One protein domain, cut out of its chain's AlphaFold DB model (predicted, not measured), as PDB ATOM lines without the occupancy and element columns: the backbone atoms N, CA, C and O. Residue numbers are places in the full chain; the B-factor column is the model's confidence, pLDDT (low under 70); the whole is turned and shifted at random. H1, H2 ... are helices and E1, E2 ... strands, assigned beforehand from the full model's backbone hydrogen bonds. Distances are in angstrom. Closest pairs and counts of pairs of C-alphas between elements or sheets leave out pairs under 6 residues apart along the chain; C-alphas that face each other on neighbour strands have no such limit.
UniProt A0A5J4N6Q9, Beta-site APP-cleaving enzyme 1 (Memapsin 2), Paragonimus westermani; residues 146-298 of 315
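This is residues 146 to 298 of the 315 residues of the protein "Beta-site APP-cleaving enzyme 1 (Memapsin 2)" of Paragonimus westermani (UniProt A0A5J4N6Q9). Loops make up most of this elongated domain, with two small antiparallel sheets, E1-E3-E4 and E2-E6-E5, toward its two ends. One helix, H1, grazes the first sheet. The 153 printed residues, in order E1 H1 E2 E3 E4 E5 E6, are mixed, with only 54 in named elements. The whole is compact, radius of gyration of the C-alphas 17.3 A, spanning 55 by 32 by 31 A.

E1, residues 162 to 167, begins at C-alpha 162 (130.402, 138.592, 105.422). H1, 197 to 215, is 26.7 A long. E2 is 232 to 236, E3 256 to 261, E4 273 to 278, E5 284 to 289, and E6 292 to 297, ending at C-alpha 297 (133.360, 117.101, 107.323).

Between the antiparallel neighbours E1 and E3, N 166 and O 257 are within hydrogen-bond range at 2.8 A; in the hairpin E3 and E4, N 258 and O 276 are within hydrogen-bond range at 2.9 A. H1, with every O i to N i+4 pair within hydrogen-bond range, only grazes this sheet; its closest C-alphas to E1 are Arg 206 and Ile 167, 7.0 A. N 233 and O 295 pair E2 with E6, and N 296 and O 285 pair hairpin E5 and E6, both at 2.7 A.

The farthest C-alphas, Phe 267 and Leu 290, are 57.3 A apart. The printed part has no cut; links E4 to E5 and E5 to E6 are tight, the others long. pLDDT is under 70 in 43 residues, among them 281 to 298.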
ATOM      1  N   PRO A 146     146.656 139.690  92.203       72.94
ATOM      2  CA  PRO A 146     146.401 140.841  93.055       72.94
ATOM      3  C   PRO A 146     145.868 140.390  94.419       72.94
ATOM      4  O   PRO A 146     144.850 139.703  94.512       72.94
ATOM      5  N   ILE A 147     146.523 140.834  95.495       76.81
ATOM      6  CA  ILE A 147     146.010 140.652  96.855       76.81
ATOM      7  C   ILE A 147     144.775 141.535  97.027       76.81
ATOM      8  O   ILE A 147     144.822 142.752  96.838       76.81
ATOM      9  N   LEU A 148     143.667 140.909  97.414       82.38
ATOM     10  CA  LEU A 148     142.414 141.588  97.716       82.38
ATOM     11  C   LEU A 148     142.241 141.709  99.231       82.38
ATOM     12  O   LEU A 148     142.577 140.796  99.984       82.38
ATOM     13  N   TYR A 149     141.688 142.837  99.672       83.88
ATOM     14  CA  TYR A 149     141.576 143.177 101.087       83.88
ATOM     15  C   TYR A 149     140.116 143.295 101.524       83.88
ATOM     16  O   TYR A 149     139.268 143.807 100.790       83.88
ATOM     17  N   THR A 150     139.852 142.865 102.755       86.31
ATOM     18  CA  THR A 150     138.626 143.151 103.508       86.31
ATOM     19  C   THR A 150     139.008 143.962 104.745       86.31
ATOM     20  O   THR A 150     140.018 143.647 105.379       86.31
ATOM     21  N   PRO A 151     138.236 144.993 105.122       89.56
ATOM     22  CA  PRO A 151     138.542 145.775 106.309       89.56
ATOM     23  C   PRO A 151     138.349 144.947 107.587       89.56
ATOM     24  O   PRO A 151     137.446 144.110 107.676       89.56
ATOM     25  N   ILE A 152     139.169 145.239 108.600       89.69
ATOM     26  CA  ILE A 152     138.979 144.742 109.966       89.69
ATOM     27  C   ILE A 152     137.915 145.613 110.646       89.69
ATOM     28  O   ILE A 152     138.115 146.814 110.824       89.69
ATOM     29  N   ARG A 153     136.780 145.025 111.042       90.25
ATOM     30  CA  ARG A 153     135.645 145.737 111.661       90.25
ATOM     31  C   ARG A 153     136.001 146.329 113.026       90.25
ATOM     32  O   ARG A 153     135.564 147.430 113.354       90.25
ATOM     33  N   LYS A 154     136.762 145.591 113.835       90.06
ATOM     34  CA  LYS A 154     137.212 146.000 115.170       90.06
ATOM     35  C   LYS A 154     138.543 145.319 115.481       90.06
ATOM     36  O   LYS A 154     138.715 144.148 115.163       90.06
ATOM     37  N   ALA A 155     139.461 146.033 116.129       89.69
ATOM     38  CA  ALA A 155     140.785 145.530 116.502       89.69
ATOM     39  C   ALA A 155     140.749 144.787 117.854       89.69
ATOM     40  O   ALA A 155     141.045 145.344 118.911       89.69
ATOM     41  N   TRP A 156     140.313 143.531 117.822       89.38
ATOM     42  CA  TRP A 156     140.286 142.604 118.962       89.38
ATOM     43  C   TRP A 156     140.617 141.205 118.442       89.38
ATOM     44  O   TRP A 156     141.759 140.765 118.519       89.38
ATOM     45  N   TYR A 157     139.663 140.573 117.767       91.62
ATOM     46  CA  TYR A 157     139.937 139.539 116.777       91.62
ATOM     47  C   TYR A 157     140.240 140.176 115.415       91.62
ATOM     48  O   TYR A 157     139.997 141.369 115.217       91.62
ATOM     49  N   TYR A 158     140.677 139.368 114.448       93.19
ATOM     50  CA  TYR A 158     140.633 139.725 113.027       93.19
ATOM     51  C   TYR A 158     139.191 139.636 112.519       93.19
ATOM     52  O   TYR A 158     138.833 138.719 111.781       93.19
ATOM     53  N   GLU A 159     138.343 140.540 113.013       94.19
ATOM     54  CA  GLU A 159     136.914 140.579 112.711       94.19
ATOM     55  C   GLU A 159     136.660 141.153 111.321       94.19
ATOM     56  O   GLU A 159     137.081 142.266 111.021       94.19
ATOM     57  N   ILE A 160     135.928 140.408 110.498       92.75
ATOM     58  CA  ILE A 160     135.515 140.777 109.143       92.75
ATOM     59  C   ILE A 160     133.986 140.752 109.038       92.75
ATOM     60  O   ILE A 160     133.296 140.295 109.949       92.75
ATOM     61  N   VAL A 161     133.452 141.234 107.915       93.19
ATOM     62  CA  VAL A 161     132.008 141.229 107.648       93.19
ATOM     63  C   VAL A 161     131.715 140.433 106.385       93.19
ATOM     64  O   VAL A 161     132.134 140.818 105.291       93.19
ATOM     65  N   LEU A 162     130.957 139.349 106.537       94.06
ATOM     66  CA  LEU A 162     130.402 138.592 105.422       94.06
ATOM     67  C   LEU A 162     129.140 139.272 104.892       94.06
ATOM     68  O   LEU A 162     128.245 139.632 105.656       94.06
ATOM     69  N   THR A 163     129.046 139.409 103.579       93.94
ATOM     70  CA  THR A 163     127.866 139.940 102.891       93.94
ATOM     71  C   THR A 163     126.974 138.830 102.351       93.94
ATOM     72  O   THR A 163     125.769 139.032 102.258       93.94
ATOM     73  N   ASP A 164     127.526 137.652 102.046       95.00
ATOM     74  CA  ASP A 164     126.747 136.497 101.594       95.00
ATOM     75  C   ASP A 164     127.516 135.172 101.776       95.00
ATOM     76  O   ASP A 164     128.737 135.147 101.956       95.00
ATOM     77  N   LEU A 165     126.780 134.066 101.705       94.38
ATOM     78  CA  LEU A 165     127.276 132.696 101.676       94.38
ATOM     79  C   LEU A 165     126.516 131.945 100.583       94.38
ATOM     80  O   LEU A 165     125.312 131.740 100.724       94.38
ATOM     81  N   LEU A 166     127.201 131.508  99.527       94.44
ATOM     82  CA  LEU A 166     126.561 130.915  98.356       94.44
ATOM     83  C   LEU A 166     126.909 129.439  98.175       94.44
ATOM     84  O   LEU A 166     128.035 128.996  98.417       94.44
ATOM     85  N   ILE A 167     125.918 128.702  97.677       89.75
ATOM     86  CA  ILE A 167     126.048 127.367  97.093       89.75
ATOM     87  C   ILE A 167     125.400 127.429  95.715       89.75
ATOM     88  O   ILE A 167     124.227 127.777  95.625       89.75
ATOM     89  N   ASP A 168     126.135 127.069  94.659       85.50
ATOM     90  CA  ASP A 168     125.595 127.034  93.286       85.50
ATOM     91  C   ASP A 168     125.000 128.390  92.843       85.50
ATOM     92  O   ASP A 168     123.910 128.461  92.286       85.50
ATOM     93  N   ASN A 169     125.701 129.490  93.161       88.75
ATOM     94  CA  ASN A 169     125.261 130.880  92.957       88.75
ATOM     95  C   ASN A 169     123.952 131.279  93.668       88.75
ATOM     96  O   ASN A 169     123.428 132.363  93.415       88.75
ATOM     97  N   GLU A 170     123.445 130.460  94.591       93.88
ATOM     98  CA  GLU A 170     122.283 130.781  95.417       93.88
ATOM     99  C   GLU A 170     122.701 131.110  96.853       93.88
ATOM    100  O   GLU A 170     123.400 130.328  97.507       93.88
ATOM    101  N   SER A 171     122.212 132.237  97.373       95.94
ATOM    102  CA  SER A 171     122.415 132.635  98.767       95.94
ATOM    103  C   SER A 171     121.794 131.611  99.728       95.94
ATOM    104  O   SER A 171     120.644 131.165  99.594       95.94
ATOM    105  N   VAL A 172     122.574 131.219 100.732       95.00
ATOM    106  CA  VAL A 172     122.161 130.293 101.795       95.00
ATOM    107  C   VAL A 172     121.236 130.990 102.791       95.00
ATOM    108  O   VAL A 172     120.328 130.352 103.328       95.00
ATOM    109  N   VAL A 173     121.449 132.287 103.016       93.88
ATOM    110  CA  VAL A 173     120.677 133.131 103.934       93.88
ATOM    111  C   VAL A 173     120.001 134.275 103.181       93.88
ATOM    112  O   VAL A 173     120.475 134.695 102.133       93.88
ATOM    113  N   ASN A 174     118.908 134.797 103.739       93.19
ATOM    114  CA  ASN A 174     118.232 135.985 103.202       93.19
ATOM    115  C   ASN A 174     118.736 137.291 103.844       93.19
ATOM    116  O   ASN A 174     118.578 138.358 103.261       93.19
ATOM    117  N   ASP A 175     119.294 137.214 105.057       93.00
ATOM    118  CA  ASP A 175     119.832 138.357 105.800       93.00
ATOM    119  C   ASP A 175     121.287 138.069 106.198       93.00
ATOM    120  O   ASP A 175     121.562 137.137 106.960       93.00
ATOM    121  N   CYS A 176     122.225 138.887 105.710       92.31
ATOM    122  CA  CYS A 176     123.653 138.764 106.016       92.31
ATOM    123  C   CYS A 176     123.971 138.926 107.505       92.31
ATOM    124  O   CYS A 176     124.993 138.425 107.976       92.31
ATOM    125  N   LYS A 177     123.085 139.544 108.296       92.25
ATOM    126  CA  LYS A 177     123.244 139.605 109.755       92.25
ATOM    127  C   LYS A 177     123.280 138.219 110.389       92.25
ATOM    128  O   LYS A 177     123.964 138.050 111.392       92.25
ATOM    129  N   GLU A 178     122.602 137.231 109.801       92.56
ATOM    130  CA  GLU A 178     122.640 135.851 110.295       92.56
ATOM    131  C   GLU A 178     124.042 135.236 110.180       92.56
ATOM    132  O   GLU A 178     124.385 134.393 111.003       92.56
ATOM    133  N   LEU A 179     124.857 135.659 109.203       93.06
ATOM    134  CA  LEU A 179     126.240 135.186 109.031       93.06
ATOM    135  C   LEU A 179     127.180 135.769 110.088       93.06
ATOM    136  O   LEU A 179     128.092 135.090 110.549       93.06
ATOM    137  N   ASN A 180     126.929 137.021 110.470       93.00
ATOM    138  CA  ASN A 180     127.796 137.817 111.333       93.00
ATOM    139  C   ASN A 180     127.287 137.882 112.781       93.00
ATOM    140  O   ASN A 180     127.620 138.824 113.496       93.00
ATOM    141  N   PHE A 181     126.434 136.946 113.208       88.06
ATOM    142  CA  PHE A 181     125.896 136.924 114.568       88.06
ATOM    143  C   PHE A 181     126.701 135.966 115.466       88.06
ATOM    144  O   PHE A 181     126.675 134.757 115.254       88.06
ATOM    145  N   ASP A 182     127.400 136.431 116.505       86.31
ATOM    146  CA  ASP A 182     127.601 137.828 116.936       86.31
ATOM    147  C   ASP A 182     128.745 138.558 116.202       86.31
ATOM    148  O   ASP A 182     128.841 139.784 116.290       86.31
ATOM    149  N   LYS A 183     129.596 137.808 115.490       90.62
ATOM    150  CA  LYS A 183     130.758 138.295 114.734       90.62
ATOM    151  C   LYS A 183     131.221 137.265 113.697       90.62
ATOM    152  O   LYS A 183     130.866 136.090 113.782       90.62
ATOM    153  N   THR A 184     132.083 137.690 112.776       93.19
ATOM    154  CA  THR A 184     132.848 136.802 111.888       93.19
ATOM    155  C   THR A 184     134.316 137.190 111.913       93.19
ATOM    156  O   THR A 184     134.646 138.365 111.978       93.19
ATOM    157  N   ILE A 185     135.210 136.210 111.914       92.94
ATOM    158  CA  ILE A 185     136.592 136.368 112.364       92.94
ATOM    159  C   ILE A 185     137.473 135.331 111.672       92.94
ATOM    160  O   ILE A 185     137.011 134.236 111.351       92.94
ATOM    161  N   VAL A 186     138.732 135.693 111.435       91.50
ATOM    162  CA  VAL A 186     139.744 134.811 110.841       91.50
ATOM    163  C   VAL A 186     140.641 134.259 111.949       91.50
ATOM    164  O   VAL A 186     141.271 135.030 112.670       91.50
ATOM    165  N   ASP A 187     140.705 132.930 112.072       88.62
ATOM    166  CA  ASP A 187     141.464 132.239 113.121       88.62
ATOM    167  C   ASP A 187     142.254 131.047 112.585       88.62
ATOM    168  O   ASP A 187     141.684 130.055 112.122       88.62
ATOM    169  N   SER A 188     143.578 131.113 112.707       86.12
ATOM    170  CA  SER A 188     144.454 129.977 112.421       86.12
ATOM    171  C   SER A 188     144.482 128.947 113.552       86.12
ATOM    172  O   SER A 188     144.894 127.812 113.324       86.12
ATOM    173  N   GLY A 189     144.077 129.333 114.767       84.19
ATOM    174  CA  GLY A 189     144.107 128.498 115.964       84.19
ATOM    175  C   GLY A 189     143.031 127.421 115.996       84.19
ATOM    176  O   GLY A 189     143.096 126.529 116.842       84.19
ATOM    177  N   THR A 190     142.072 127.450 115.066       76.31
ATOM    178  CA  THR A 190     140.956 126.524 115.130       76.31
ATOM    179  C   THR A 190     140.636 125.803 113.823       76.31
ATOM    180  O   THR A 190     140.579 126.367 112.731       76.31
ATOM    181  N   THR A 191     140.378 124.501 113.964       72.88
ATOM    182  CA  THR A 191     140.360 123.561 112.849       72.88
ATOM    183  C   THR A 191     139.160 123.669 111.929       72.88
ATOM    184  O   THR A 191     139.394 123.376 110.778       72.88
ATOM    185  N   ASN A 192     137.936 124.031 112.360       72.38
ATOM    186  CA  ASN A 192     136.713 123.931 111.520       72.38
ATOM    187  C   ASN A 192     136.083 125.284 111.055       72.38
ATOM    188  O   ASN A 192     136.239 126.240 111.779       72.38
ATOM    189  N   ILE A 193     135.289 125.384 109.967       79.75
ATOM    190  CA  ILE A 193     134.376 126.505 109.671       79.75
ATOM    191  C   ILE A 193     133.177 126.395 110.571       79.75
ATOM    192  O   ILE A 193     132.308 125.530 110.393       79.75
ATOM    193  N   TYR A 194     133.161 127.289 111.545       83.50
ATOM    194  CA  TYR A 194     132.050 127.449 112.450       83.50
ATOM    195  C   TYR A 194     131.062 128.454 111.865       83.50
ATOM    196  O   TYR A 194     131.411 129.591 111.567       83.50
ATOM    197  N   LEU A 195     129.823 128.011 111.687       87.19
ATOM    198  CA  LEU A 195     128.717 128.857 111.258       87.19
ATOM    199  C   LEU A 195     127.683 128.899 112.378       87.19
ATOM    200  O   LEU A 195     127.510 127.886 113.068       87.19
ATOM    201  N   PRO A 196     126.938 130.008 112.522       88.81
ATOM    202  CA  PRO A 196     125.801 130.058 113.427       88.81
ATOM    203  C   PRO A 196     124.863 128.863 113.181       88.81
ATOM    204  O   PRO A 196     124.615 128.526 112.019       88.81
ATOM    205  N   PRO A 197     124.321 128.206 114.226       85.69
ATOM    206  CA  PRO A 197     123.614 126.927 114.083       85.69
ATOM    207  C   PRO A 197     122.506 126.921 113.020       85.69
ATOM    208  O   PRO A 197     122.344 125.950 112.281       85.69
ATOM    209  N   ARG A 198     121.774 128.033 112.895       89.62
ATOM    210  CA  ARG A 198     120.740 128.212 111.869       89.62
ATOM    211  C   ARG A 198     121.324 128.262 110.454       89.62
ATOM    212  O   ARG A 198     120.840 127.549 109.578       89.62
ATOM    213  N   VAL A 199     122.380 129.046 110.241       90.81
ATOM    214  CA  VAL A 199     123.094 129.136 108.954       90.81
ATOM    215  C   VAL A 199     123.691 127.781 108.582       90.81
ATOM    216  O   VAL A 199     123.568 127.342 107.442       90.81
ATOM    217  N   HIS A 200     124.278 127.073 109.553       89.31
ATOM    218  CA  HIS A 200     124.802 125.722 109.358       89.31
ATOM    219  C   HIS A 200     123.723 124.747 108.867       89.31
ATOM    220  O   HIS A 200     123.943 124.041 107.883       89.31
ATOM    221  N   ALA A 201     122.545 124.741 109.497       88.19
ATOM    222  CA  ALA A 201     121.436 123.885 109.083       88.19
ATOM    223  C   ALA A 201     120.941 124.210 107.660       88.19
ATOM    224  O   ALA A 201     120.697 123.298 106.864       88.19
ATOM    225  N   LEU A 202     120.838 125.500 107.313       92.44
ATOM    226  CA  LEU A 202     120.473 125.946 105.964       92.44
ATOM    227  C   LEU A 202     121.512 125.506 104.926       92.44
ATOM    228  O   LEU A 202     121.145 124.964 103.882       92.44
ATOM    229  N   LEU A 203     122.798 125.665 105.241       90.44
ATOM    230  CA  LEU A 203     123.898 125.228 104.389       90.44
ATOM    231  C   LEU A 203     123.840 123.715 104.138       90.44
ATOM    232  O   LEU A 203     123.889 123.283 102.988       90.44
ATOM    233  N   VAL A 204     123.683 122.900 105.189       89.50
ATOM    234  CA  VAL A 204     123.571 121.435 105.060       89.50
ATOM    235  C   VAL A 204     122.399 121.055 104.160       89.50
ATOM    236  O   VAL A 204     122.561 120.237 103.257       89.50
ATOM    237  N   LYS A 205     121.233 121.686 104.343       90.31
ATOM    238  CA  LYS A 205     120.057 121.451 103.493       90.31
ATOM    239  C   LYS A 205     120.350 121.743 102.015       90.31
ATOM    240  O   LYS A 205     119.966 120.951 101.151       90.31
ATOM    241  N   ARG A 206     121.042 122.850 101.714       90.31
ATOM    242  CA  ARG A 206     121.452 123.211 100.343       90.31
ATOM    243  C   ARG A 206     122.442 122.199  99.765       90.31
ATOM    244  O   ARG A 206     122.232 121.735  98.648       90.31
ATOM    245  N   ILE A 207     123.450 121.784 100.534       88.62
ATOM    246  CA  ILE A 207     124.440 120.790 100.091       88.62
ATOM    247  C   ILE A 207     123.778 119.432  99.823       88.62
ATOM    248  O   ILE A 207     124.054 118.820  98.796       88.62
ATOM    249  N   VAL A 208     122.882 118.964 100.696       87.69
ATOM    250  CA  VAL A 208     122.134 117.710 100.480       87.69
ATOM    251  C   VAL A 208     121.277 117.790  99.218       87.69
ATOM    252  O   VAL A 208     121.245 116.843  98.434       87.69
ATOM    253  N   THR A 209     120.624 118.932  98.985       88.88
ATOM    254  CA  THR A 209     119.830 119.162  97.767       88.88
ATOM    255  C   THR A 209     120.713 119.104  96.518       88.88
ATOM    256  O   THR A 209     120.377 118.403  95.564       88.88
ATOM    257  N   TYR A 210     121.864 119.782  96.540       87.56
ATOM    258  CA  TYR A 210     122.855 119.739  95.462       87.56
ATOM    259  C   TYR A 210     123.347 118.308  95.204       87.56
ATOM    260  O   TYR A 210     123.338 117.832  94.069       87.56
ATOM    261  N   PHE A 211     123.716 117.593  96.269       85.06
ATOM    262  CA  PHE A 211     124.193 116.217  96.202       85.06
ATOM    263  C   PHE A 211     123.154 115.294  95.554       85.06
ATOM    264  O   PHE A 211     123.485 114.559  94.628       85.06
ATOM    265  N   GLY A 212     121.890 115.372  95.989       85.50
ATOM    266  CA  GLY A 212     120.802 114.544  95.462       85.50
ATOM    267  C   GLY A 212     120.544 114.759  93.967       85.50
ATOM    268  O   GLY A 212     120.336 113.788  93.240       85.50
ATOM    269  N   ARG A 213     120.636 116.009  93.483       85.62
ATOM    270  CA  ARG A 213     120.551 116.316  92.040       85.62
ATOM    271  C   ARG A 213     121.670 115.633  91.252       85.62
ATOM    272  O   ARG A 213     121.438 115.167  90.141       85.62
ATOM    273  N   ARG A 214     122.877 115.564  91.822       80.75
ATOM    274  CA  ARG A 214     124.072 115.063  91.133       80.75
ATOM    275  C   ARG A 214     124.190 113.542  91.120       80.75
ATOM    276  O   ARG A 214     124.702 112.981  90.157       80.75
ATOM    277  N   THR A 215     123.753 112.869  92.177       75.94
ATOM    278  CA  THR A 215     123.888 111.409  92.305       75.94
ATOM    279  C   THR A 215     122.676 110.634  91.802       75.94
ATOM    280  O   THR A 215     122.746 109.408  91.763       75.94
ATOM    281  N   GLN A 216     121.568 111.316  91.478       63.16
ATOM    282  CA  GLN A 216     120.248 110.704  91.253       63.16
ATOM    283  C   GLN A 216     119.850 109.706  92.366       63.16
ATOM    284  O   GLN A 216     119.055 108.795  92.152       63.16
ATOM    285  N   ALA A 217     120.422 109.868  93.567       57.53
ATOM    286  CA  ALA A 217     120.266 108.972  94.704       57.53
ATOM    287  C   ALA A 217     120.167 109.780  96.006       57.53
ATOM    288  O   ALA A 217     121.051 110.566  96.351       57.53
ATOM    289  N   SER A 218     119.109 109.538  96.775       53.88
ATOM    290  CA  SER A 218     118.737 110.263  97.998       53.88
ATOM    291  C   SER A 218     119.474 109.795  99.264       53.88
ATOM    292  O   SER A 218     118.899 109.778 100.347       53.88
ATOM    293  N   ASN A 219     120.741 109.383  99.160       59.34
ATOM    294  CA  ASN A 219     121.393 108.612 100.233       59.34
ATOM    295  C   ASN A 219     122.191 109.439 101.253       59.34
ATOM    296  O   ASN A 219     122.798 108.854 102.150       59.34
ATOM    297  N   LEU A 220     122.237 110.770 101.133       74.62
ATOM    298  CA  LEU A 220     122.910 111.613 102.124       74.62
ATOM    299  C   LEU A 220     121.876 112.267 103.042       74.62
ATOM    300  O   LEU A 220     121.341 113.330 102.743       74.62
ATOM    301  N   ASP A 221     121.596 111.602 104.160       78.25
ATOM    302  CA  ASP A 221     120.666 112.086 105.179       78.25
ATOM    303  C   ASP A 221     121.204 113.383 105.832       78.25
ATOM    304  O   ASP A 221     122.332 113.376 106.353       78.25
ATOM    305  N   PRO A 222     120.438 114.498 105.822       76.00
ATOM    306  CA  PRO A 222     120.825 115.766 106.453       76.00
ATOM    307  C   PRO A 222     121.022 115.665 107.972       76.00
ATOM    308  O   PRO A 222     121.683 116.517 108.558       76.00
ATOM    309  N   THR A 223     120.481 114.629 108.615       75.38
ATOM    310  CA  THR A 223     120.614 114.384 110.059       75.38
ATOM    311  C   THR A 223     121.766 113.443 110.413       75.38
ATOM    312  O   THR A 223     122.073 113.247 111.589       75.38
ATOM    313  N   SER A 224     122.453 112.895 109.406       80.88
ATOM    314  CA  SER A 224     123.512 111.914 109.620       80.88
ATOM    315  C   SER A 224     124.685 112.453 110.450       80.88
ATOM    316  O   SER A 224     125.057 113.631 110.407       80.88
ATOM    317  N   ASN A 225     125.351 111.532 111.147       80.06
ATOM    318  CA  ASN A 225     126.563 111.791 111.928       80.06
ATOM    319  C   ASN A 225     127.722 112.384 111.103       80.06
ATOM    320  O   ASN A 225     128.660 112.941 111.677       80.06
ATOM    321  N   PHE A 226     127.656 112.316 109.771       80.81
ATOM    322  CA  PHE A 226     128.620 112.952 108.879       80.81
ATOM    323  C   PHE A 226     128.598 114.482 109.023       80.81
ATOM    324  O   PHE A 226     129.652 115.107 109.154       80.81
ATOM    325  N   TRP A 227     127.410 115.093 109.098       80.19
ATOM    326  CA  TRP A 227     127.263 116.551 109.214       80.19
ATOM    327  C   TRP A 227     127.706 117.096 110.565       80.19
ATOM    328  O   TRP A 227     128.135 118.246 110.656       80.19
ATOM    329  N   GLN A 228     127.664 116.255 111.597       76.94
ATOM    330  CA  GLN A 228     128.200 116.544 112.928       76.94
ATOM    331  C   GLN A 228     129.709 116.276 113.019       76.94
ATOM    332  O   GLN A 228     130.300 116.435 114.083       76.94
ATOM    333  N   GLY A 229     130.331 115.814 111.929       73.06
ATOM    334  CA  GLY A 229     131.728 115.412 111.918       73.06
ATOM    335  C   GLY A 229     132.002 114.222 112.834       73.06
ATOM    336  O   GLY A 229     133.110 114.097 113.320       73.06
ATOM    337  N   ARG A 230     131.039 113.341 113.122       75.56
ATOM    338  CA  ARG A 230     131.247 112.138 113.957       75.56
ATOM    339  C   ARG A 230     131.616 110.907 113.133       75.56
ATOM    340  O   ARG A 230     132.307 110.027 113.631       75.56
ATOM    341  N   THR A 231     131.193 110.858 111.872       76.94
ATOM    342  CA  THR A 231     131.515 109.777 110.931       76.94
ATOM    343  C   THR A 231     132.112 110.329 109.640       76.94
ATOM    344  O   THR A 231     131.976 111.511 109.322       76.94
ATOM    345  N   MET A 232     132.785 109.460 108.885       76.00
ATOM    346  CA  MET A 232     133.303 109.782 107.556       76.00
ATOM    347  C   MET A 232     132.335 109.296 106.472       76.00
ATOM    348  O   MET A 232     131.715 108.245 106.614       76.00
ATOM    349  N   PHE A 233     132.231 110.043 105.377       77.00
ATOM    350  CA  PHE A 233     131.579 109.628 104.144       77.00
ATOM    351  C   PHE A 233     132.615 109.000 103.215       77.00
ATOM    352  O   PHE A 233     133.575 109.664 102.829       77.00
ATOM    353  N   CYS A 234     132.428 107.733 102.851       75.19
ATOM    354  CA  CYS A 234     133.385 106.997 102.032       75.19
ATOM    355  C   CYS A 234     132.761 106.547 100.710       75.19
ATOM    356  O   CYS A 234     131.634 106.047 100.679       75.19
ATOM    357  N   LYS A 235     133.516 106.678  99.617       72.44
ATOM    358  CA  LYS A 235     133.156 106.128  98.304       72.44
ATOM    359  C   LYS A 235     134.323 105.342  97.716       72.44
ATOM    360  O   LYS A 235     135.484 105.702  97.903       72.44
ATOM    361  N   GLN A 236     133.991 104.258  97.020       67.62
ATOM    362  CA  GLN A 236     134.944 103.511  96.203       67.62
ATOM    363  C   GLN A 236     135.163 104.268  94.889       67.62
ATOM    364  O   GLN A 236     134.197 104.703  94.258       67.62
ATOM    365  N   ALA A 237     136.420 104.446  94.488       61.94
ATOM    366  CA  ALA A 237     136.754 105.017  93.187       61.94
ATOM    367  C   ALA A 237     136.635 103.919  92.120       61.94
ATOM    368  O   ALA A 237     137.367 102.935  92.163       61.94
ATOM    369  N   ALA A 238     135.711 104.070  91.167       53.38
ATOM    370  CA  ALA A 238     135.435 103.046  90.153       53.38
ATOM    371  C   ALA A 238     136.553 102.891  89.095       53.38
ATOM    372  O   ALA A 238     136.567 101.910  88.362       53.38
ATOM    373  N   ASN A 239     137.485 103.845  89.003       53.41
ATOM    374  CA  ASN A 239     138.482 103.951  87.930       53.41
ATOM    375  C   ASN A 239     139.891 104.343  88.425       53.41
ATOM    376  O   ASN A 239     140.702 104.841  87.650       53.41
ATOM    377  N   GLY A 240     140.187 104.178  89.718       51.75
ATOM    378  CA  GLY A 240     141.505 104.500  90.284       51.75
ATOM    379  C   GLY A 240     141.838 105.997  90.394       51.75
ATOM    380  O   GLY A 240     142.891 106.330  90.933       51.75
ATOM    381  N   GLN A 241     140.959 106.910  89.956       52.75
ATOM    382  CA  GLN A 241     141.103 108.345  90.227       52.75
ATOM    383  C   GLN A 241     140.706 108.642  91.677       52.75
ATOM    384  O   GLN A 241     139.542 108.891  91.998       52.75
ATOM    385  N   LEU A 242     141.698 108.563  92.561       55.31
ATOM    386  CA  LEU A 242     141.604 108.920  93.973       55.31
ATOM    387  C   LEU A 242     142.066 110.372  94.162       55.31
ATOM    388  O   LEU A 242     143.167 110.743  93.757       55.31
ATOM    389  N   GLY A 243     141.250 111.189  94.824       57.00
ATOM    390  CA  GLY A 243     141.571 112.579  95.139       57.00
ATOM    391  C   GLY A 243     141.553 113.513  93.927       57.00
ATOM    392  O   GLY A 243     141.070 113.169  92.854       57.00
ATOM    393  N   GLY A 244     142.039 114.741  94.111       56.50
ATOM    394  CA  GLY A 244     141.924 115.790  93.087       56.50
ATOM    395  C   GLY A 244     140.540 116.455  93.069       56.50
ATOM    396  O   GLY A 244     139.575 115.934  93.633       56.50
ATOM    397  N   THR A 245     140.461 117.670  92.522       60.97
ATOM    398  CA  THR A 245     139.235 118.498  92.517       60.97
ATOM    399  C   THR A 245     138.096 117.850  91.728       60.97
ATOM    400  O   THR A 245     136.932 118.193  91.917       60.97
ATOM    401  N   THR A 246     138.430 116.877  90.880       66.94
ATOM    402  CA  THR A 246     137.524 116.142  89.997       66.94
ATOM    403  C   THR A 246     137.288 114.689  90.429       66.94
ATOM    404  O   THR A 246     136.455 114.009  89.832       66.94
ATOM    405  N   GLY A 247     137.976 114.199  91.467       69.94
ATOM    406  CA  GLY A 247     137.836 112.827  91.963       69.94
ATOM    407  C   GLY A 247     136.702 112.648  92.976       69.94
ATOM    408  O   GLY A 247     136.227 113.600  93.604       69.94
ATOM    409  N   LEU A 248     136.268 111.400  93.171       71.50
ATOM    410  CA  LEU A 248     135.350 111.044  94.258       71.50
ATOM    411  C   LEU A 248     136.074 111.112  95.620       71.50
ATOM    412  O   LEU A 248     137.254 110.785  95.695       71.50
ATOM    413  N   PRO A 249     135.386 111.476  96.718       72.88
ATOM    414  CA  PRO A 249     133.998 111.933  96.784       72.88
ATOM    415  C   PRO A 249     133.807 113.431  96.466       72.88
ATOM    416  O   PRO A 249     132.662 113.861  96.383       72.88
ATOM    417  N   TYR A 250     134.873 114.218  96.273       78.38
ATOM    418  CA  TYR A 250     134.823 115.690  96.170       78.38
ATOM    419  C   TYR A 250     133.905 116.204  95.078       78.38
ATOM    420  O   TYR A 250     133.124 117.117  95.321       78.38
ATOM    421  N   ILE A 251     133.942 115.566  93.911       78.31
ATOM    422  CA  ILE A 251     133.085 115.929  92.783       78.31
ATOM    423  C   ILE A 251     131.586 115.843  93.120       78.31
ATOM    424  O   ILE A 251     130.780 116.451  92.434       78.31
ATOM    425  N   LEU A 252     131.179 115.124  94.172       80.62
ATOM    426  CA  LEU A 252     129.772 115.020  94.577       80.62
ATOM    427  C   LEU A 252     129.268 116.224  95.388       80.62
ATOM    428  O   LEU A 252     128.061 116.349  95.594       80.62
ATOM    429  N   PHE A 253     130.166 117.089  95.856       86.00
ATOM    430  CA  PHE A 253     129.850 118.213  96.732       86.00
ATOM    431  C   PHE A 253     130.041 119.549  95.998       86.00
ATOM    432  O   PHE A 253     130.883 119.641  95.103       86.00
ATOM    433  N   PRO A 254     129.262 120.586  96.348       87.62
ATOM    434  CA  PRO A 254     129.392 121.902  95.736       87.62
ATOM    435  C   PRO A 254     130.609 122.655  96.283       87.62
ATOM    436  O   PRO A 254     131.090 122.377  97.385       87.62
ATOM    437  N   THR A 255     131.063 123.659  95.540       86.88
ATOM    438  CA  THR A 255     131.899 124.725  96.098       86.88
ATOM    439  C   THR A 255     131.074 125.612  97.030       86.88
ATOM    440  O   THR A 255     129.855 125.720  96.886       86.88
ATOM    441  N   ILE A 256     131.746 126.243  97.991       88.50
ATOM    442  CA  ILE A 256     131.135 127.187  98.931       88.50
ATOM    443  C   ILE A 256     131.796 128.543  98.730       88.50
ATOM    444  O   ILE A 256     133.014 128.639  98.865       88.50
ATOM    445  N   GLU A 257     131.020 129.573  98.418       92.00
ATOM    446  CA  GLU A 257     131.536 130.929  98.213       92.00
ATOM    447  C   GLU A 257     131.163 131.825  99.396       92.00
ATOM    448  O   GLU A 257     129.990 131.979  99.731       92.00
ATOM    449  N   PHE A 258     132.173 132.421 100.024       92.25
ATOM    450  CA  PHE A 258     132.021 133.437 101.058       92.25
ATOM    451  C   PHE A 258     132.232 134.802 100.428       92.25
ATOM    452  O   PHE A 258     133.294 135.065  99.861       92.25
ATOM    453  N   ARG A 259     131.241 135.677 100.554       92.88
ATOM    454  CA  ARG A 259     131.336 137.059 100.100       92.88
ATOM    455  C   ARG A 259     131.567 137.982 101.278       92.88
ATOM    456  O   ARG A 259     130.944 137.813 102.322       92.88
ATOM    457  N   MET A 260     132.453 138.955 101.113       90.25
ATOM    458  CA  MET A 260     132.821 139.913 102.151       90.25
ATOM    459  C   MET A 260     132.973 141.323 101.589       90.25
ATOM    460  O   MET A 260     133.130 141.522 100.381       90.25
ATOM    461  N   VAL A 261     132.916 142.309 102.480       87.81
ATOM    462  CA  VAL A 261     133.144 143.713 102.120       87.81
ATOM    463  C   VAL A 261     134.558 143.862 101.558       87.81
ATOM    464  O   VAL A 261     135.524 143.463 102.201       87.81
ATOM    465  N   SER A 262     134.696 144.443 100.368       85.19
ATOM    466  CA  SER A 262     136.012 144.760  99.814       85.19
ATOM    467  C   SER A 262     136.495 146.125 100.306       85.19
ATOM    468  O   SER A 262     135.732 147.090 100.352       85.19
ATOM    469  N   GLN A 263     137.778 146.222 100.645       74.31
ATOM    470  CA  GLN A 263     138.457 147.494 100.858       74.31
ATOM    471  C   GLN A 263     138.961 148.017  99.509       74.31
ATOM    472  O   GLN A 263     140.009 147.602  99.021       74.31
ATOM    473  N   THR A 264     138.213 148.930  98.892       64.00
ATOM    474  CA  THR A 264     138.622 149.574  97.638       64.00
ATOM    475  C   THR A 264     139.404 150.856  97.915       64.00
ATOM    476  O   THR A 264     138.953 151.716  98.665       64.00
ATOM    477  N   SER A 265     140.559 151.029  97.273       50.19
ATOM    478  CA  SER A 265     141.396 152.237  97.355       50.19
ATOM    479  C   SER A 265     141.043 153.316  96.308       50.19
ATOM    480  O   SER A 265     141.859 154.191  96.031       50.19
ATOM    481  N   GLY A 266     139.836 153.290  95.720       48.00
ATOM    482  CA  GLY A 266     139.432 154.183  94.622       48.00
ATOM    483  C   GLY A 266     138.053 154.831  94.808       48.00
ATOM    484  O   GLY A 266     137.076 154.160  95.125       48.00
ATOM    485  N   PHE A 267     137.975 156.140  94.548       42.62
ATOM    486  CA  PHE A 267     136.841 157.047  94.808       42.62
ATOM    487  C   PHE A 267     135.512 156.761  94.062       42.62
ATOM    488  O   PHE A 267     134.555 157.496  94.279       42.62
ATOM    489  N   ASN A 268     135.403 155.716  93.227       47.03
ATOM    490  CA  ASN A 268     134.227 155.476  92.362       47.03
ATOM    491  C   ASN A 268     133.577 154.082  92.483       47.03
ATOM    492  O   ASN A 268     132.720 153.739  91.672       47.03
ATOM    493  N   SER A 269     133.936 153.282  93.489       49.38
ATOM    494  CA  SER A 269     133.496 151.880  93.584       49.38
ATOM    495  C   SER A 269     132.774 151.582  94.894       49.38
ATOM    496  O   SER A 269     133.202 150.752  95.692       49.38
ATOM    497  N   ILE A 270     131.667 152.274  95.138       49.28
ATOM    498  CA  ILE A 270     130.779 151.958  96.257       49.28
ATOM    499  C   ILE A 270     130.113 150.610  95.907       49.28
ATOM    500  O   ILE A 270     129.442 150.532  94.882       49.28
ATOM    501  N   ASN A 271     130.327 149.564  96.722       60.38
ATOM    502  CA  ASN A 271     129.757 148.197  96.623       60.38
ATOM    503  C   ASN A 271     130.607 147.097  95.948       60.38
ATOM    504  O   ASN A 271     130.050 146.152  95.386       60.38
ATOM    505  N   GLN A 272     131.942 147.146  96.018       68.19
ATOM    506  CA  GLN A 272     132.740 145.969  95.645       68.19
ATOM    507  C   GLN A 272     132.695 144.881  96.725       68.19
ATOM    508  O   GLN A 272     132.817 145.146  97.923       68.19
ATOM    509  N   VAL A 273     132.535 143.638  96.276       79.31
ATOM    510  CA  VAL A 273     132.469 142.442  97.116       79.31
ATOM    511  C   VAL A 273     133.634 141.534  96.755       79.31
ATOM    512  O   VAL A 273     133.875 141.259  95.581       79.31
ATOM    513  N   LEU A 274     134.350 141.072  97.773       83.81
ATOM    514  CA  LEU A 274     135.385 140.056  97.643       83.81
ATOM    515  C   LEU A 274     134.742 138.678  97.812       83.81
ATOM    516  O   LEU A 274     133.989 138.472  98.761       83.81
ATOM    517  N   ALA A 275     135.046 137.744  96.913       86.75
ATOM    518  CA  ALA A 275     134.573 136.367  96.975       86.75
ATOM    519  C   ALA A 275     135.737 135.404  97.239       86.75
ATOM    520  O   ALA A 275     136.751 135.437  96.545       86.75
ATOM    521  N   VAL A 276     135.572 134.531  98.233       83.31
ATOM    522  CA  VAL A 276     136.478 133.413  98.513       83.31
ATOM    523  C   VAL A 276     135.717 132.115  98.296       83.31
ATOM    524  O   VAL A 276     134.778 131.806  99.031       83.31
ATOM    525  N   THR A 277     136.145 131.340  97.302       83.81
ATOM    526  CA  THR A 277     135.479 130.093  96.913       83.81
ATOM    527  C   THR A 277     136.282 128.890  97.379       83.81
ATOM    528  O   THR A 277     137.410 128.657  96.950       83.81
ATOM    529  N   LEU A 278     135.681 128.095  98.260       82.56
ATOM    530  CA  LEU A 278     136.286 126.901  98.827       82.56
ATOM    531  C   LEU A 278     135.815 125.655  98.083       82.56
ATOM    532  O   LEU A 278     134.616 125.420  97.908       82.56
ATOM    533  N   SER A 279     136.774 124.820  97.685       79.81
ATOM    534  CA  SER A 279     136.484 123.503  97.125       79.81
ATOM    535  C   SER A 279     136.171 122.483  98.231       79.81
ATOM    536  O   SER A 279     136.656 122.617  99.363       79.81
ATOM    537  N   PRO A 280     135.446 121.393  97.912       73.50
ATOM    538  CA  PRO A 280     135.173 120.306  98.854       73.50
ATOM    539  C   PRO A 280     136.413 119.661  99.499       73.50
ATOM    540  O   PRO A 280     136.305 118.976 100.517       73.50
ATOM    541  N   GLN A 281     137.598 119.848  98.910       66.31
ATOM    542  CA  GLN A 281     138.863 119.319  99.425       66.31
ATOM    543  C   GLN A 281     139.398 120.122 100.606       66.31
ATOM    544  O   GLN A 281     139.939 119.551 101.549       66.31
ATOM    545  N   VAL A 282     139.234 121.445 100.551       53.22
ATOM    546  CA  VAL A 282     139.546 122.354 101.661       53.22
ATOM    547  C   VAL A 282     138.497 122.192 102.762       53.22
ATOM    548  O   VAL A 282     138.781 122.421 103.935       53.22
ATOM    549  N   SER A 283     137.299 121.728 102.384       46.47
ATOM    550  CA  SER A 283     136.167 121.568 103.283       46.47
ATOM    551  C   SER A 283     136.097 120.214 104.028       46.47
ATOM    552  O   SER A 283     135.074 119.917 104.662       46.47
ATOM    553  N   SER A 284     137.115 119.348 103.893       42.59
ATOM    554  CA  SER A 284     137.051 117.946 104.331       42.59
ATOM    555  C   SER A 284     138.360 117.359 104.882       42.59
ATOM    556  O   SER A 284     139.458 117.634 104.403       42.59
ATOM    557  N   GLU A 285     138.238 116.442 105.843       46.41
ATOM    558  CA  GLU A 285     139.328 115.661 106.448       46.41
ATOM    559  C   GLU A 285     139.427 114.268 105.811       46.41
ATOM    560  O   GLU A 285     138.413 113.619 105.580       46.41
ATOM    561  N   HIS A 286     140.636 113.771 105.549       50.66
ATOM    562  CA  HIS A 286     140.831 112.524 104.802       50.66
ATOM    563  C   HIS A 286     141.055 111.301 105.705       50.66
ATOM    564  O   HIS A 286     141.876 111.330 106.627       50.66
ATOM    565  N   GLY A 287     140.411 110.183 105.360       46.34
ATOM    566  CA  GLY A 287     140.735 108.835 105.835       46.34
ATOM    567  C   GLY A 287     140.958 107.895 104.646       46.34
ATOM    568  O   GLY A 287     140.163 107.895 103.712       46.34
ATOM    569  N   ALA A 288     142.040 107.113 104.653       43.09
ATOM    570  CA  ALA A 288     142.330 106.140 103.597       43.09
ATOM    571  C   ALA A 288     142.421 104.723 104.181       43.09
ATOM    572  O   ALA A 288     143.250 104.466 105.060       43.09
ATOM    573  N   ALA A 289     141.589 103.825 103.653       39.25
ATOM    574  CA  ALA A 289     141.753 102.371 103.692       39.25
ATOM    575  C   ALA A 289     141.851 101.886 102.234       39.25
ATOM    576  O   ALA A 289     141.305 102.552 101.362       39.25
ATOM    577  N   LEU A 290     142.547 100.773 101.966       42.00
ATOM    578  CA  LEU A 290     143.165 100.395 100.675       42.00
ATOM    579  C   LEU A 290     142.356 100.561  99.358       42.00
ATOM    580  O   LEU A 290     142.975 100.505  98.303       42.00
ATOM    581  N   LEU A 291     141.036 100.787  99.369       39.97
ATOM    582  CA  LEU A 291     140.195 101.058  98.184       39.97
ATOM    583  C   LEU A 291     139.043 102.062  98.450       39.97
ATOM    584  O   LEU A 291     138.127 102.206  97.639       39.97
ATOM    585  N   LEU A 292     139.056 102.749  99.598       45.84
ATOM    586  CA  LEU A 292     138.023 103.694 100.028       45.84
ATOM    587  C   LEU A 292     138.645 105.056 100.317       45.84
ATOM    588  O   LEU A 292     139.502 105.184 101.197       45.84
ATOM    589  N   GLN A 293     138.146 106.078  99.621       56.38
ATOM    590  CA  GLN A 293     138.422 107.458  99.984       56.38
ATOM    591  C   GLN A 293     137.302 107.969 100.872       56.38
ATOM    592  O   GLN A 293     136.136 108.022 100.468       56.38
ATOM    593  N   CYS A 294     137.675 108.312 102.099       57.72
ATOM    594  CA  CYS A 294     136.774 108.843 103.097       57.72
ATOM    595  C   CYS A 294     137.029 110.334 103.284       57.72
ATOM    596  O   CYS A 294     138.170 110.753 103.484       57.72
ATOM    597  N   MET A 295     135.952 111.108 103.272       60.91
ATOM    598  CA  MET A 295     135.933 112.488 103.724       60.91
ATOM    599  C   MET A 295     135.167 112.566 105.041       60.91
ATOM    600  O   MET A 295     134.042 112.090 105.154       60.91
ATOM    601  N   ARG A 296     135.753 113.168 106.063       56.62
ATOM    602  CA  ARG A 296     135.026 113.696 107.212       56.62
ATOM    603  C   ARG A 296     134.711 115.147 106.901       56.62
ATOM    604  O   ARG A 296     135.523 115.823 106.273       56.62
ATOM    605  N   ARG A 297     133.572 115.656 107.353       52.66
ATOM    606  CA  ARG A 297     133.360 117.101 107.323       52.66
ATOM    607  C   ARG A 297     134.420 117.762 108.212       52.66
ATOM    608  O   ARG A 297     134.414 117.553 109.419       52.66
ATOM    609  N   SER A 298     135.303 118.532 107.592       42.84
ATOM    610  CA  SER A 298     136.282 119.400 108.245       42.84
ATOM    611  C   SER A 298     136.482 120.577 107.310       42.84
ATOM    612  O   SER A 298     137.463 120.691 106.584       42.84
TER     613      SER A 298